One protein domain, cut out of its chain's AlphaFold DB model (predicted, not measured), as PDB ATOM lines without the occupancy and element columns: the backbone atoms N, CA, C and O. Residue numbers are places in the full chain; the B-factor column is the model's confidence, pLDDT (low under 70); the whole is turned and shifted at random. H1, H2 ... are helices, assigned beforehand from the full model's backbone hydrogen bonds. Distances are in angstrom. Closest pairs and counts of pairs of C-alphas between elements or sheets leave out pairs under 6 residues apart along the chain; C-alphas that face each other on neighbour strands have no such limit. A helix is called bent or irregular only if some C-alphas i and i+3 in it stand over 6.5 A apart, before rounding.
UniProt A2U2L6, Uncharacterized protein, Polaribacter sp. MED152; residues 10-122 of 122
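This is residues 10 to 122 of the 122 residues of an uncharacterized protein of Polaribacter sp. MED152 (UniProt A2U2L6). You are looking at a long, loose chain of helices: H1 and H2 form a hairpin at one end, H3 leads on toward the other end, and there the bent helix H4 turns back as an L, its arms H4a and H4b making three sides of an open frame with H3. H5 begins at H3, and residues 111 to 122 stick out from the rest. The 113 printed residues hold five named helices, in the order H1 to H5, and no named strand; the class is all helix. The whole is loose, with a radius of gyration of the C-alphas of 17.3 A, and elongated, spanning 53 by 33 by 25 A.

Start at residues 10 to 22, which hold no named element, and go on into H1, residues 23 to 39. H1 and H2, residues 44 to 57, form a helical hairpin: they touch, run opposite ways at a steep tilt of 43 degrees, and their closest C-alphas, of Ala 36 and Ala 47, are 4.9 A apart. H2 and H3, residues 59 to 74, meet only through their link. H3 has a kink of 26 degrees near residue 68. H1 and H3 are close but not clearly touching; their closest C-alphas, of Asn 25 and Leu 59, are 7.3 A apart. By its hydrogen bonds H4, residues 78 to 100, was assigned as one helix, but it is bent: C-alphas 86 and 89 are 8.4 A apart. Its arms, H4a of residues 78 to 86 and H4b of residues 89 to 100, stand about perpendicular at 85 degrees. H3 and H4a are close but not clearly touching, the closest C-alphas being those of Phe 73 and Arg 80, 6.6 A apart. H3 and H4b are apart. H5, residues 109 to 121, touches H3 with residues 109 to 110 alone, at a steep tilt of 63 degrees; the closest C-alphas are those of Ser 65 and Val 109, 5.8 A apart. Each O i to N i+4 pair is within hydrogen-bond range in H1, H2, H4a, H4b and H5, and 10 of 12 are in H3.

Find C-alpha 23 at (160.274, 79.447, 152.574); from there H1 runs 24.2 A to C-alpha 39. H2 is 20.4 A long and H3 21.6 A, ending at C-alpha 74 at (151.705, 90.831, 136.084). H4a measures 12.3 A and H4b 16.5 A. H5 runs 18.7 A to C-alpha 121 at (172.027, 104.074, 121.817).

The two C-alphas farthest apart are those of Leu 42 and Phe 122, 53.8 A. The printed part has no cut, and no link between named helices is long. Mean pLDDT of the printed part is 90.2; look for low confidence at residue 122, the one printed residue under 70.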
ATOM      1  N   ASP A  10     156.968  85.521 156.018       94.50
ATOM      2  CA  ASP A  10     155.713  86.121 155.546       94.50
ATOM      3  C   ASP A  10     155.185  87.221 156.471       94.50
ATOM      4  O   ASP A  10     154.634  88.212 155.996       94.50
ATOM      5  N   SER A  11     155.423  87.119 157.785       95.06
ATOM      6  CA  SER A  11     155.036  88.175 158.736       95.06
ATOM      7  C   SER A  11     155.757  89.504 158.474       95.06
ATOM      8  O   SER A  11     155.247  90.565 158.829       95.06
ATOM      9  N   ALA A  12     156.926  89.446 157.831       94.88
ATOM     10  CA  ALA A  12     157.697  90.601 157.387       94.88
ATOM     11  C   ALA A  12     157.469  90.951 155.904       94.88
ATOM     12  O   ALA A  12     158.039  91.927 155.418       94.88
ATOM     13  N   GLY A  13     156.651  90.175 155.183       94.00
ATOM     14  CA  GLY A  13     156.402  90.356 153.753       94.00
ATOM     15  C   GLY A  13     157.570  89.927 152.862       94.00
ATOM     16  O   GLY A  13     157.775  90.523 151.809       94.00
ATOM     17  N   PHE A  14     158.355  88.928 153.278       95.81
ATOM     18  CA  PHE A  14     159.547  88.482 152.545       95.81
ATOM     19  C   PHE A  14     159.294  87.405 151.480       95.81
ATOM     20  O   PHE A  14     160.233  86.739 151.052       95.81
ATOM     21  N   ALA A  15     158.056  87.237 151.021       93.50
ATOM     22  CA  ALA A  15     157.764  86.395 149.865       93.50
ATOM     23  C   ALA A  15     158.196  87.100 148.566       93.50
ATOM     24  O   ALA A  15     157.866  88.270 148.347       93.50
ATOM     25  N   GLU A  16     158.937  86.403 147.703       91.00
ATOM     26  CA  GLU A  16     159.351  86.939 146.407       91.00
ATOM     27  C   GLU A  16     158.165  86.883 145.423       91.00
ATOM     28  O   GLU A  16     157.572  85.821 145.218       91.00
ATOM     29  N   PRO A  17     157.763  88.020 144.829       87.88
ATOM     30  CA  PRO A  17     156.511  88.109 144.087       87.88
ATOM     31  C   PRO A  17     156.496  87.409 142.725       87.88
ATOM     32  O   PRO A  17     155.403  87.184 142.230       87.88
ATOM     33  N   ILE A  18     157.634  87.121 142.088       89.06
ATOM     34  CA  ILE A  18     157.704  86.474 140.765       89.06
ATOM     35  C   ILE A  18     157.701  84.944 140.889       89.06
ATOM     36  O   ILE A  18     156.963  84.263 140.178       89.06
ATOM     37  N   THR A  19     158.549  84.405 141.758       86.81
ATOM     38  CA  THR A  19     158.708  82.973 142.021       86.81
ATOM     39  C   THR A  19     157.622  82.454 142.964       86.81
ATOM     40  O   THR A  19     157.394  81.248 143.015       86.81
ATOM     41  N   ALA A  20     156.950  83.359 143.692       84.50
ATOM     42  CA  ALA A  20     156.031  83.062 144.791       84.50
ATOM     43  C   ALA A  20     156.685  82.245 145.925       84.50
ATOM     44  O   ALA A  20     156.004  81.552 146.683       84.50
ATOM     45  N   GLU A  21     158.011  82.322 146.045       86.56
ATOM     46  CA  GLU A  21     158.799  81.620 147.052       86.56
ATOM     47  C   GLU A  21     158.912  82.468 148.327       86.56
ATOM     48  O   GLU A  21     159.233  83.657 148.273       86.56
ATOM     49  N   GLY A  22     158.630  81.866 149.483       91.69
ATOM     50  CA  GLY A  22     158.782  82.521 150.790       91.69
ATOM     51  C   GLY A  22     159.511  81.682 151.838       91.69
ATOM     52  O   GLY A  22     159.909  82.209 152.876       91.69
ATOM     53  N   ILE A  23     159.726  80.387 151.587       93.62
ATOM     54  CA  ILE A  23     160.274  79.447 152.574       93.62
ATOM     55  C   ILE A  23     161.753  79.750 152.837       93.62
ATOM     56  O   ILE A  23     162.170  79.898 153.984       93.62
ATOM     57  N   SER A  24     162.541  79.900 151.780       92.00
ATOM     58  CA  SER A  24     163.966  80.210 151.817       92.00
ATOM     59  C   SER A  24     164.191  81.560 152.481       92.00
ATOM     60  O   SER A  24     165.049  81.682 153.355       92.00
ATOM     61  N   ASN A  25     163.360  82.554 152.155       94.56
ATOM     62  CA  ASN A  25     163.414  83.865 152.793       94.56
ATOM     63  C   ASN A  25     162.976  83.830 154.265       94.56
ATOM     64  O   ASN A  25     163.564  84.535 155.088       94.56
ATOM     65  N   ALA A  26     162.008  82.991 154.643       96.75
ATOM     66  CA  ALA A  26     161.635  82.773 156.040       96.75
ATOM     67  C   ALA A  26     162.777  82.134 156.841       96.75
ATOM     68  O   ALA A  26     163.132  82.635 157.909       96.75
ATOM     69  N   ILE A  27     163.413  81.093 156.298       96.44
ATOM     70  CA  ILE A  27     164.573  80.434 156.913       96.44
ATOM     71  C   ILE A  27     165.740  81.421 157.041       96.44
ATOM     72  O   ILE A  27     166.327  81.558 158.116       96.44
ATOM     73  N   LEU A  28     166.062  82.148 155.967       96.00
ATOM     74  CA  LEU A  28     167.179  83.090 155.938       96.00
ATOM     75  C   LEU A  28     166.971  84.256 156.909       96.00
ATOM     76  O   LEU A  28     167.870  84.585 157.681       96.00
ATOM     77  N   SER A  29     165.782  84.861 156.913       97.69
ATOM     78  CA  SER A  29     165.463  85.952 157.839       97.69
ATOM     79  C   SER A  29     165.414  85.488 159.300       97.69
ATOM     80  O   SER A  29     165.851  86.236 160.175       97.69
ATOM     81  N   GLY A  30     164.976  84.250 159.562       97.88
ATOM     82  CA  GLY A  30     165.075  83.604 160.873       97.88
ATOM     83  C   GLY A  30     166.524  83.433 161.340       97.88
ATOM     84  O   GLY A  30     166.869  83.786 162.467       97.88
ATOM     85  N   LYS A  31     167.408  82.972 160.448       98.19
ATOM     86  CA  LYS A  31     168.847  82.889 160.725       98.19
ATOM     87  C   LYS A  31     169.444  84.268 161.025       98.19
ATOM     88  O   LYS A  31     170.144  84.425 162.021       98.19
ATOM     89  N   TYR A  32     169.134  85.276 160.210       98.19
ATOM     90  CA  TYR A  32     169.662  86.629 160.394       98.19
ATOM     91  C   TYR A  32     169.242  87.271 161.711       98.19
ATOM     92  O   TYR A  32     170.071  87.922 162.343       98.19
ATOM     93  N   VAL A  33     167.987  87.103 162.138       97.75
ATOM     94  CA  VAL A  33     167.554  87.665 163.422       97.75
ATOM     95  C   VAL A  33     168.235  86.957 164.595       97.75
ATOM     96  O   VAL A  33     168.664  87.623 165.532       97.75
ATOM     97  N   ALA A  34     168.411  85.633 164.523       97.88
ATOM     98  CA  ALA A  34     169.105  84.877 165.562       97.88
ATOM     99  C   ALA A  34     170.570  85.322 165.698       97.88
ATOM    100  O   ALA A  34     171.023  85.628 166.799       97.88
ATOM    101  N   GLU A  35     171.289  85.431 164.578       98.06
ATOM    102  CA  GLU A  35     172.664  85.941 164.561       98.06
ATOM    103  C   GLU A  35     172.743  87.371 165.101       98.06
ATOM    104  O   GLU A  35     173.584  87.656 165.947       98.06
ATOM    105  N   ALA A  36     171.839  88.259 164.676       97.81
ATOM    106  CA  ALA A  36     171.814  89.641 165.140       97.81
ATOM    107  C   ALA A  36     171.608  89.746 166.660       97.81
ATOM    108  O   ALA A  36     172.262  90.563 167.305       97.81
ATOM    109  N   ILE A  37     170.742  88.913 167.246       97.44
ATOM    110  CA  ILE A  37     170.514  88.868 168.699       97.44
ATOM    111  C   ILE A  37     171.775  88.403 169.443       97.44
ATOM    112  O   ILE A  37     172.152  89.016 170.445       97.44
ATOM    113  N   ILE A  38     172.438  87.352 168.946       97.94
ATOM    114  CA  ILE A  38     173.659  86.790 169.548       97.94
ATOM    115  C   ILE A  38     174.818  87.795 169.465       97.94
ATOM    116  O   ILE A  38     175.444  88.103 170.476       97.94
ATOM    117  N   GLU A  39     175.075  88.346 168.278       97.56
ATOM    118  CA  GLU A  39     176.164  89.300 168.010       97.56
ATOM    119  C   GLU A  39     176.003  90.618 168.777       97.56
ATOM    120  O   GLU A  39     176.981  91.315 169.043       97.56
ATOM    121  N   SER A  40     174.769  90.958 169.147       97.00
ATOM    122  CA  SER A  40     174.453  92.189 169.871       97.00
ATOM    123  C   SER A  40     174.482  92.028 171.385       97.00
ATOM    124  O   SER A  40     174.161  92.974 172.099       97.00
ATOM    125  N   ASN A  41     174.837  90.841 171.889       95.94
ATOM    126  CA  ASN A  41     174.843  90.531 173.316       95.94
ATOM    127  C   ASN A  41     173.511  90.900 174.006       95.94
ATOM    128  O   ASN A  41     173.495  91.489 175.085       95.94
ATOM    129  N   LEU A  42     172.389  90.588 173.339       91.19
ATOM    130  CA  LEU A  42     171.017  90.900 173.769       91.19
ATOM    131  C   LEU A  42     170.675  92.402 173.880       91.19
ATOM    132  O   LEU A  42     169.589  92.742 174.354       91.19
ATOM    133  N   ASP A  43     171.534  93.309 173.403       96.31
ATOM    134  CA  ASP A  43     171.162  94.714 173.243       96.31
ATOM    135  C   ASP A  43     170.146  94.865 172.105       96.31
ATOM    136  O   ASP A  43     170.427  94.596 170.937       96.31
ATOM    137  N   SER A  44     168.940  95.308 172.459       93.94
ATOM    138  CA  SER A  44     167.815  95.418 171.524       93.94
ATOM    139  C   SER A  44     168.061  96.365 170.342       93.94
ATOM    140  O   SER A  44     167.642  96.064 169.223       93.94
ATOM    141  N   LYS A  45     168.736  97.500 170.564       95.25
ATOM    142  CA  LYS A  45     168.964  98.505 169.518       95.25
ATOM    143  C   LYS A  45     170.037  98.029 168.557       95.25
ATOM    144  O   LYS A  45     169.883  98.164 167.344       95.25
ATOM    145  N   LEU A  46     171.102  97.449 169.096       96.75
ATOM    146  CA  LEU A  46     172.170  96.875 168.300       96.75
ATOM    147  C   LEU A  46     171.657  95.663 167.510       96.75
ATOM    148  O   LEU A  46     171.934  95.570 166.318       96.75
ATOM    149  N   ALA A  47     170.813  94.816 168.108       97.31
ATOM    150  CA  ALA A  47     170.201  93.680 167.414       97.31
ATOM    151  C   ALA A  47     169.316  94.132 166.251       97.31
ATOM    152  O   ALA A  47     169.367  93.550 165.168       97.31
ATOM    153  N   GLU A  48     168.537  95.201 166.434       96.81
ATOM    154  CA  GLU A  48     167.771  95.806 165.346       96.81
ATOM    155  C   GLU A  48     168.671  96.298 164.208       96.81
ATOM    156  O   GLU A  48     168.415  95.969 163.048       96.81
ATOM    157  N   GLN A  49     169.738  97.035 164.528       97.44
ATOM    158  CA  GLN A  49     170.688  97.532 163.530       97.44
ATOM    159  C   GLN A  49     171.342  96.384 162.757       97.44
ATOM    160  O   GLN A  49     171.290  96.361 161.528       97.44
ATOM    161  N   ARG A  50     171.878  95.384 163.463       97.81
ATOM    162  CA  ARG A  50     172.535  94.211 162.868       97.81
ATOM    163  C   ARG A  50     171.592  93.395 162.000       97.81
ATOM    164  O   ARG A  50     171.975  92.946 160.921       97.81
ATOM    165  N   TYR A  51     170.347  93.226 162.435       98.00
ATOM    166  CA  TYR A  51     169.345  92.530 161.642       98.00
ATOM    167  C   TYR A  51     169.075  93.261 160.322       98.00
ATOM    168  O   TYR A  51     169.107  92.646 159.257       98.00
ATOM    169  N   VAL A  52     168.883  94.584 160.372       97.19
ATOM    170  CA  VAL A  52     168.686  95.408 159.172       97.19
ATOM    171  C   VAL A  52     169.918  95.373 158.263       97.19
ATOM    172  O   VAL A  52     169.764  95.264 157.046       97.19
ATOM    173  N   GLU A  53     171.131  95.421 158.813       97.88
ATOM    174  CA  GLU A  53     172.375  95.277 158.044       97.88
ATOM    175  C   GLU A  53     172.405  93.943 157.288       97.88
ATOM    176  O   GLU A  53     172.556  93.943 156.066       97.88
ATOM    177  N   LYS A  54     172.160  92.818 157.975       97.62
ATOM    178  CA  LYS A  54     172.132  91.477 157.365       97.62
ATOM    179  C   LYS A  54     171.066  91.356 156.273       97.62
ATOM    180  O   LYS A  54     171.343  90.830 155.196       97.62
ATOM    181  N   LEU A  55     169.868  91.899 156.503       97.56
ATOM    182  CA  LEU A  55     168.802  91.928 155.499       97.56
ATOM    183  C   LEU A  55     169.207  92.700 154.230       97.56
ATOM    184  O   LEU A  55     168.837  92.301 153.122       97.56
ATOM    185  N   ASN A  56     169.973  93.786 154.369       96.31
ATOM    186  CA  ASN A  56     170.422  94.605 153.240       96.31
ATOM    187  C   ASN A  56     171.559  93.975 152.424       96.31
ATOM    188  O   ASN A  56     171.783  94.420 151.302       96.31
ATOM    189  N   ILE A  57     172.236  92.940 152.930       92.75
ATOM    190  CA  ILE A  57     173.287  92.234 152.173       92.75
ATOM    191  C   ILE A  57     172.709  91.588 150.909       92.75
ATOM    192  O   ILE A  57     173.352  91.597 149.862       92.75
ATOM    193  N   LYS A  58     171.508  91.008 151.007       90.38
ATOM    194  CA  LYS A  58     170.932  90.199 149.923       90.38
ATOM    195  C   LYS A  58     169.411  90.287 149.844       90.38
ATOM    196  O   LYS A  58     168.871  90.670 148.811       90.38
ATOM    197  N   LEU A  59     168.728  89.974 150.943       94.62
ATOM    198  CA  LEU A  59     167.286  89.722 150.945       94.62
ATOM    199  C   LEU A  59     166.468  90.951 150.509       94.62
ATOM    200  O   LEU A  59     165.622  90.852 149.625       94.62
ATOM    201  N   LEU A  60     166.731  92.134 151.076       95.31
ATOM    202  CA  LEU A  60     165.993  93.349 150.700       95.31
ATOM    203  C   LEU A  60     166.291  93.817 149.264       95.31
ATOM    204  O   LEU A  60     165.336  94.185 148.575       95.31
ATOM    205  N   PRO A  61     167.551  93.829 148.781       94.50
ATOM    206  CA  PRO A  61     167.839  94.085 147.371       94.50
ATOM    207  C   PRO A  61     167.112  93.143 146.400       94.50
ATOM    208  O   PRO A  61     166.540  93.611 145.412       94.50
ATOM    209  N   GLU A  62     167.093  91.838 146.683       93.62
ATOM    210  CA  GLU A  62     166.407  90.844 145.848       93.62
ATOM    211  C   GLU A  62     164.892  91.088 145.818       93.62
ATOM    212  O   GLU A  62     164.317  91.217 144.736       93.62
ATOM    213  N   LEU A  63     164.252  91.276 146.979       94.00
ATOM    214  CA  LEU A  63     162.814  91.565 147.060       94.00
ATOM    215  C   LEU A  63     162.426  92.876 146.364       94.00
ATOM    216  O   LEU A  63     161.379  92.951 145.721       94.00
ATOM    217  N   LYS A  64     163.266  93.917 146.449       93.12
ATOM    218  CA  LYS A  64     163.040  95.185 145.733       93.12
ATOM    219  C   LYS A  64     163.058  94.984 144.219       93.12
ATOM    220  O   LYS A  64     162.192  95.517 143.521       93.12
ATOM    221  N   SER A  65     164.017  94.212 143.712       91.94
ATOM    222  CA  SER A  65     164.071  93.844 142.295       91.94
ATOM    223  C   SER A  65     162.870  93.001 141.883       91.94
ATOM    224  O   SER A  65     162.267  93.280 140.847       91.94
ATOM    225  N   GLY A  66     162.487  92.030 142.710       91.62
ATOM    226  CA  GLY A  66     161.305  91.198 142.520       91.62
ATOM    227  C   GLY A  66     160.035  92.026 142.387       91.62
ATOM    228  O   GLY A  66     159.305  91.910 141.406       91.62
ATOM    229  N   ALA A  67     159.819  92.968 143.307       91.44
ATOM    230  CA  ALA A  67     158.680  93.883 143.281       91.44
ATOM    231  C   ALA A  67     158.658  94.812 142.054       91.44
ATOM    232  O   ALA A  67     157.593  95.255 141.619       91.44
ATOM    233  N   LEU A  68     159.819  95.141 141.486       89.81
ATOM    234  CA  LEU A  68     159.899  95.909 140.244       89.81
ATOM    235  C   LEU A  68     159.577  95.033 139.031       89.81
ATOM    236  O   LEU A  68     158.802  95.444 138.166       89.81
ATOM    237  N   LEU A  69     160.140  93.825 138.980       88.44
ATOM    238  CA  LEU A  69     159.880  92.852 137.924       88.44
ATOM    239  C   LEU A  69     158.413  92.415 137.911       88.44
ATOM    240  O   LEU A  69     157.813  92.333 136.841       88.44
ATOM    241  N   SER A  70     157.804  92.200 139.077       90.31
ATOM    242  CA  SER A  70     156.412  91.756 139.204       90.31
ATOM    243  C   SER A  70     155.442  92.739 138.556       90.31
ATOM    244  O   SER A  70     154.511  92.328 137.864       90.31
ATOM    245  N   LYS A  71     155.714  94.047 138.645       86.88
ATOM    246  CA  LYS A  71     154.935  95.064 137.927       86.88
ATOM    247  C   LYS A  71     154.979  94.854 136.414       86.88
ATOM    248  O   LYS A  71     153.950  95.016 135.769       86.88
ATOM    249  N   PHE A  72     156.122  94.470 135.849       83.31
ATOM    250  CA  PHE A  72     156.248  94.191 134.417       83.31
ATOM    251  C   PHE A  72     155.574  92.872 134.010       83.31
ATOM    252  O   PHE A  72     154.906  92.823 132.978       83.31
ATOM    253  N   PHE A  73     155.725  91.815 134.813       82.94
ATOM    254  CA  PHE A  73     155.199  90.488 134.486       82.94
ATOM    255  C   PHE A  73     153.689  90.354 134.722       82.94
ATOM    256  O   PHE A  73     153.009  89.724 133.911       82.94
ATOM    257  N   TYR A  74     153.131  90.968 135.767       83.00
ATOM    258  CA  TYR A  74     151.705  90.831 136.084       83.00
ATOM    259  C   TYR A  74     150.802  91.850 135.382       83.00
ATOM    260  O   TYR A  74     149.605  91.604 135.259       83.00
ATOM    261  N   HIS A  75     151.340  92.950 134.845       82.06
ATOM    262  CA  HIS A  75     150.550  93.836 133.984       82.06
ATOM    263  C   HIS A  75     150.433  93.270 132.567       82.06
ATOM    264  O   HIS A  75     151.387  92.712 132.022       82.06
ATOM    265  N   ASN A  76     149.260  93.437 131.948       70.88
ATOM    266  CA  ASN A  76     149.039  93.016 130.568       70.88
ATOM    267  C   ASN A  76     149.840  93.907 129.607       70.88
ATOM    268  O   ASN A  76     149.405  94.997 129.239       70.88
ATOM    269  N   ASN A  77     151.038  93.449 129.247       79.94
ATOM    270  CA  ASN A  77     151.979  94.173 128.409       79.94
ATOM    271  C   ASN A  77     152.263  93.366 127.124       79.94
ATOM    272  O   ASN A  77     152.744  92.233 127.221       79.94
ATOM    273  N   PRO A  78     152.028  93.921 125.919       86.38
ATOM    274  CA  PRO A  78     152.310  93.222 124.664       86.38
ATOM    275  C   PRO A  78     153.793  92.846 124.511       86.38
ATOM    276  O   PRO A  78     154.105  91.798 123.949       86.38
ATOM    277  N   VAL A  79     154.711  93.640 125.077       85.38
ATOM    278  CA  VAL A  79     156.150  93.330 125.095       85.38
ATOM    279  C   VAL A  79     156.432  92.099 125.953       85.38
ATOM    280  O   VAL A  79     157.207  91.236 125.549       85.38
ATOM    281  N   ARG A  80     155.782  91.986 127.117       87.44
ATOM    282  CA  ARG A  80     155.890  90.802 127.980       87.44
ATOM    283  C   ARG A  80     155.431  89.554 127.229       87.44
ATOM    284  O   ARG A  80     156.160  88.572 127.238       87.44
ATOM    285  N   ASN A  81     154.266  89.603 126.577       87.88
ATOM    286  CA  ASN A  81     153.731  88.456 125.829       87.88
ATOM    287  C   ASN A  81     154.713  88.009 124.747       87.88
ATOM    288  O   ASN A  81     155.132  86.862 124.748       87.88
ATOM    289  N   TYR A  82     155.198  88.946 123.928       91.00
ATOM    290  CA  TYR A  82     156.195  88.642 122.902       91.00
ATOM    291  C   TYR A  82     157.471  87.999 123.472       91.00
ATOM    292  O   TYR A  82     157.996  87.038 122.908       91.00
ATOM    293  N   LEU A  83     157.990  88.523 124.587       89.06
ATOM    294  CA  LEU A  83     159.191  87.981 125.225       89.06
ATOM    295  C   LEU A  83     158.958  86.581 125.796       89.06
ATOM    296  O   LEU A  83     159.832  85.730 125.651       89.06
ATOM    297  N   LEU A  84     157.811  86.339 126.429       88.50
ATOM    298  CA  LEU A  84     157.460  85.030 126.973       88.50
ATOM    299  C   LEU A  84     157.209  84.004 125.864       88.50
ATOM    300  O   LEU A  84     157.708  82.888 125.963       88.50
ATOM    301  N   ASP A  85     156.539  84.390 124.780       90.19
ATOM    302  CA  ASP A  85     156.284  83.503 123.641       90.19
ATOM    303  C   ASP A  85     157.593  83.099 122.948       90.19
ATOM    304  O   ASP A  85     157.787  81.945 122.572       90.19
ATOM    305  N   LYS A  86     158.533  84.043 122.810       93.00
ATOM    306  CA  LYS A  86     159.802  83.811 122.109       93.00
ATOM    307  C   LYS A  86     160.888  83.175 122.979       93.00
ATOM    308  O   LYS A  86     161.702  82.409 122.468       93.00
ATOM    309  N   TYR A  87     160.939  83.512 124.267       92.50
ATOM    310  CA  TYR A  87     162.023  83.133 125.185       92.50
ATOM    311  C   TYR A  87     161.530  82.399 126.440       92.50
ATOM    312  O   TYR A  87     162.274  82.283 127.413       92.50
ATOM    313  N   GLY A  88     160.304  81.871 126.447       90.38
ATOM    314  CA  GLY A  88     159.696  81.240 127.623       90.38
ATOM    315  C   GLY A  88     160.542  80.125 128.240       90.38
ATOM    316  O   GLY A  88     160.707  80.090 129.454       90.38
ATOM    317  N   GLN A  89     161.165  79.276 127.414       92.94
ATOM    318  CA  GLN A  89     162.065  78.218 127.897       92.94
ATOM    319  C   GLN A  89     163.300  78.774 128.612       92.94
ATOM    320  O   GLN A  89     163.709  78.265 129.649       92.94
ATOM    321  N   TYR A  90     163.867  79.865 128.098       91.81
ATOM    322  CA  TYR A  90     164.997  80.525 128.740       91.81
ATOM    323  C   TYR A  90     164.608  81.092 130.113       91.81
ATOM    324  O   TYR A  90     165.334  80.890 131.084       91.81
ATOM    325  N   PHE A  91     163.447  81.748 130.218       89.75
ATOM    326  CA  PHE A  91     162.940  82.237 131.503       89.75
ATOM    327  C   PHE A  91     162.617  81.102 132.480       89.75
ATOM    328  O   PHE A  91     162.900  81.241 133.668       89.75
ATOM    329  N   ASN A  92     162.077  79.981 131.993       90.38
ATOM    330  CA  ASN A  92     161.814  78.796 132.806       90.38
ATOM    331  C   ASN A  92     163.113  78.242 133.408       90.38
ATOM    332  O   ASN A  92     163.207  78.114 134.623       90.38
ATOM    333  N   ASN A  93     164.151  78.040 132.594       93.25
ATOM    334  CA  ASN A  93     165.439  77.546 133.086       93.25
ATOM    335  C   ASN A  93     166.034  78.469 134.160       93.25
ATOM    336  O   ASN A  93     166.489  77.997 135.193       93.25
ATOM    337  N   ILE A  94     165.959  79.792 133.964       91.44
ATOM    338  CA  ILE A  94     166.392  80.752 134.992       91.44
ATOM    339  C   ILE A  94     165.587  80.588 136.283       91.44
ATOM    340  O   ILE A  94     166.164  80.650 137.365       91.44
ATOM    341  N   MET A  95     164.269  80.410 136.183       89.69
ATOM    342  CA  MET A  95     163.407  80.209 137.347       89.69
ATOM    343  C   MET A  95     163.802  78.949 138.118       89.69
ATOM    344  O   MET A  95     163.914  78.982 139.339       89.69
ATOM    345  N   VAL A  96     164.055  77.854 137.401       91.75
ATOM    346  CA  VAL A  96     164.490  76.581 137.984       91.75
ATOM    347  C   VAL A  96     165.840  76.732 138.688       91.75
ATOM    348  O   VAL A  96     165.944  76.300 139.835       91.75
ATOM    349  N   ASP A  97     166.822  77.392 138.060       92.25
ATOM    350  CA  ASP A  97     168.131  77.674 138.671       92.25
ATOM    351  C   ASP A  97     167.978  78.466 139.984       92.25
ATOM    352  O   ASP A  97     168.674  78.213 140.967       92.25
ATOM    353  N   ILE A  98     167.067  79.447 140.007       90.19
ATOM    354  CA  ILE A  98     166.807  80.270 141.196       90.19
ATOM    355  C   ILE A  98     166.195  79.426 142.315       90.19
ATOM    356  O   ILE A  98     166.651  79.501 143.454       90.19
ATOM    357  N   LEU A  99     165.188  78.606 142.001       87.56
ATOM    358  CA  LEU A  99     164.503  77.770 142.990       87.56
ATOM    359  C   LEU A  99     165.408  76.677 143.574       87.56
ATOM    360  O   LEU A  99     165.283  76.355 144.753       87.56
ATOM    361  N   HIS A 100     166.333  76.131 142.782       89.31
ATOM    362  CA  HIS A 100     167.339  75.183 143.275       89.31
ATOM    363  C   HIS A 100     168.454  75.862 144.085       89.31
ATOM    364  O   HIS A 100     169.212  75.185 144.776       89.31
ATOM    365  N   GLY A 101     168.550  77.194 144.034       86.38
ATOM    366  CA  GLY A 101     169.620  77.955 144.678       86.38
ATOM    367  C   GLY A 101     170.933  77.969 143.891       86.38
ATOM    368  O   GLY A 101     171.918  78.521 144.381       86.38
ATOM    369  N   ASP A 102     170.946  77.434 142.667       90.56
ATOM    370  CA  ASP A 102     172.094  77.469 141.749       90.56
ATOM    371  C   ASP A 102     172.392  78.896 141.267       90.56
ATOM    372  O   ASP A 102     173.513  79.225 140.866       90.56
ATOM    373  N   ARG A 103     171.384  79.775 141.328       89.25
ATOM    374  CA  ARG A 103     171.493  81.190 140.971       89.25
ATOM    375  C   ARG A 103     170.785  82.089 141.994       89.25
ATOM    376  O   ARG A 103     169.655  81.798 142.372       89.25
ATOM    377  N   PRO A 104     171.377  83.228 142.405       85.94
ATOM    378  CA  PRO A 104     170.666  84.221 143.209       85.94
ATOM    379  C   PRO A 104     169.606  84.966 142.385       85.94
ATOM    380  O   PRO A 104     169.727  85.106 141.162       85.94
ATOM    381  N   PHE A 105     168.590  85.509 143.059       86.62
ATOM    382  CA  PHE A 105     167.613  86.358 142.386       86.62
ATOM    383  C   PHE A 105     168.303  87.658 141.925       86.62
ATOM    384  O   PHE A 105     169.192  88.172 142.611       86.62
ATOM    385  N   PRO A 106     167.973  88.209 140.746       85.56
ATOM    386  CA  PRO A 106     168.658  89.395 140.250       85.56
ATOM    387  C   PRO A 106     168.495  90.598 141.187       85.56
ATOM    388  O   PRO A 106     167.383  90.999 141.520       85.56
ATOM    389  N   THR A 107     169.610  91.247 141.522       86.12
ATOM    390  CA  THR A 107     169.634  92.578 142.143       86.12
ATOM    391  C   THR A 107     169.781  93.678 141.084       86.12
ATOM    392  O   THR A 107     170.285  93.434 139.976       86.12
ATOM    393  N   ASP A 108     169.348  94.896 141.425       84.75
ATOM    394  CA  ASP A 108     169.606  96.138 140.673       84.75
ATOM    395  C   ASP A 108     169.092  96.124 139.226       84.75
ATOM    396  O   ASP A 108     169.696  96.667 138.297       84.75
ATOM    397  N   VAL A 109     167.937  95.487 139.021       82.31
ATOM    398  CA  VAL A 109     167.319  95.297 137.699       82.31
ATOM    399  C   VAL A 109     167.151  96.622 136.945       82.31
ATOM    400  O   VAL A 109     167.449  96.696 135.752       82.31
ATOM    401  N   ALA A 110     166.704  97.678 137.632       79.00
ATOM    402  CA  ALA A 110     166.473  98.989 137.024       79.00
ATOM    403  C   ALA A 110     167.761  99.616 136.466       79.00
ATOM    404  O   ALA A 110     167.763 100.150 135.355       79.00
ATOM    405  N   GLU A 111     168.863  99.528 137.213       81.94
ATOM    406  CA  GLU A 111     170.149 100.095 136.806       81.94
ATOM    407  C   GLU A 111     170.755  99.319 135.640       81.94
ATOM    408  O   GLU A 111     171.161  99.918 134.643       81.94
ATOM    409  N   LYS A 112     170.732  97.982 135.707       84.25
ATOM    410  CA  LYS A 112     171.212  97.120 134.616       84.25
ATOM    411  C   LYS A 112     170.441  97.364 133.320       84.25
ATOM    412  O   LYS A 112     171.045  97.421 132.248       84.25
ATOM    413  N   LEU A 113     169.122  97.548 133.407       80.88
ATOM    414  CA  LEU A 113     168.297  97.866 132.243       80.88
ATOM    415  C   LEU A 113     168.666  99.236 131.657       80.88
ATOM    416  O   LEU A 113     168.861  99.354 130.449       80.88
ATOM    417  N   LYS A 114     168.822 100.255 132.511       82.81
ATOM    418  CA  LYS A 114     169.219 101.608 132.098       82.81
ATOM    419  C   LYS A 114     170.587 101.618 131.409       82.81
ATOM    420  O   LYS A 114     170.737 102.284 130.386       82.81
ATOM    421  N   ASN A 115     171.558 100.871 131.930       84.25
ATOM    422  CA  ASN A 115     172.901 100.787 131.352       84.25
ATOM    423  C   ASN A 115     172.888 100.096 129.983       84.25
ATOM    424  O   ASN A 115     173.414 100.654 129.027       84.25
ATOM    425  N   ARG A 116     172.178  98.968 129.842       79.44
ATOM    426  CA  ARG A 116     172.039  98.281 128.545       79.44
ATOM    427  C   ARG A 116     171.358  99.122 127.470       79.44
ATOM    428  O   ARG A 116     171.658  98.970 126.291       79.44
ATOM    429  N   ILE A 117     170.405  99.970 127.855       79.25
ATOM    430  CA  ILE A 117     169.756 100.891 126.914       79.25
ATOM    431  C   ILE A 117     170.756 101.956 126.453       79.25
ATOM    432  O   ILE A 117     170.824 102.235 125.261       79.25
ATOM    433  N   LYS A 118     171.567 102.507 127.365       78.38
ATOM    434  CA  LYS A 118     172.616 103.475 127.010       78.38
ATOM    435  C   LYS A 118     173.654 102.880 126.055       78.38
ATOM    436  O   LYS A 118     173.922 103.501 125.039       78.38
ATOM    437  N   GLU A 119     174.158 101.679 126.332       80.81
ATOM    438  CA  GLU A 119     175.145 100.968 125.492       80.81
ATOM    439  C   GLU A 119     174.652 100.612 124.081       80.81
ATOM    440  O   GLU A 119     175.447 100.242 123.228       80.81
ATOM    441  N   LYS A 120     173.337 100.626 123.837       74.50
ATOM    442  CA  LYS A 120     172.765 100.362 122.507       74.50
ATOM    443  C   LYS A 120     172.420 101.629 121.728       74.50
ATOM    444  O   LYS A 120     172.117 101.532 120.542       74.50
ATOM    445  N   ILE A 121     172.371 102.773 122.406       71.00
ATOM    446  CA  ILE A 121     172.027 104.074 121.817       71.00
ATOM    447  C   ILE A 121     173.296 104.894 121.529       71.00
ATOM    448  O   ILE A 121     173.277 105.721 120.620       71.00
ATOM    449  N   PHE A 122     174.375 104.647 122.277       56.25
ATOM    450  CA  PHE A 122     175.725 105.179 122.063       56.25
ATOM    451  C   PHE A 122     176.658 104.068 121.594       56.25
ATOM    452  O   PHE A 122     177.530 104.368 120.751       56.25
TER     453      PHE A 122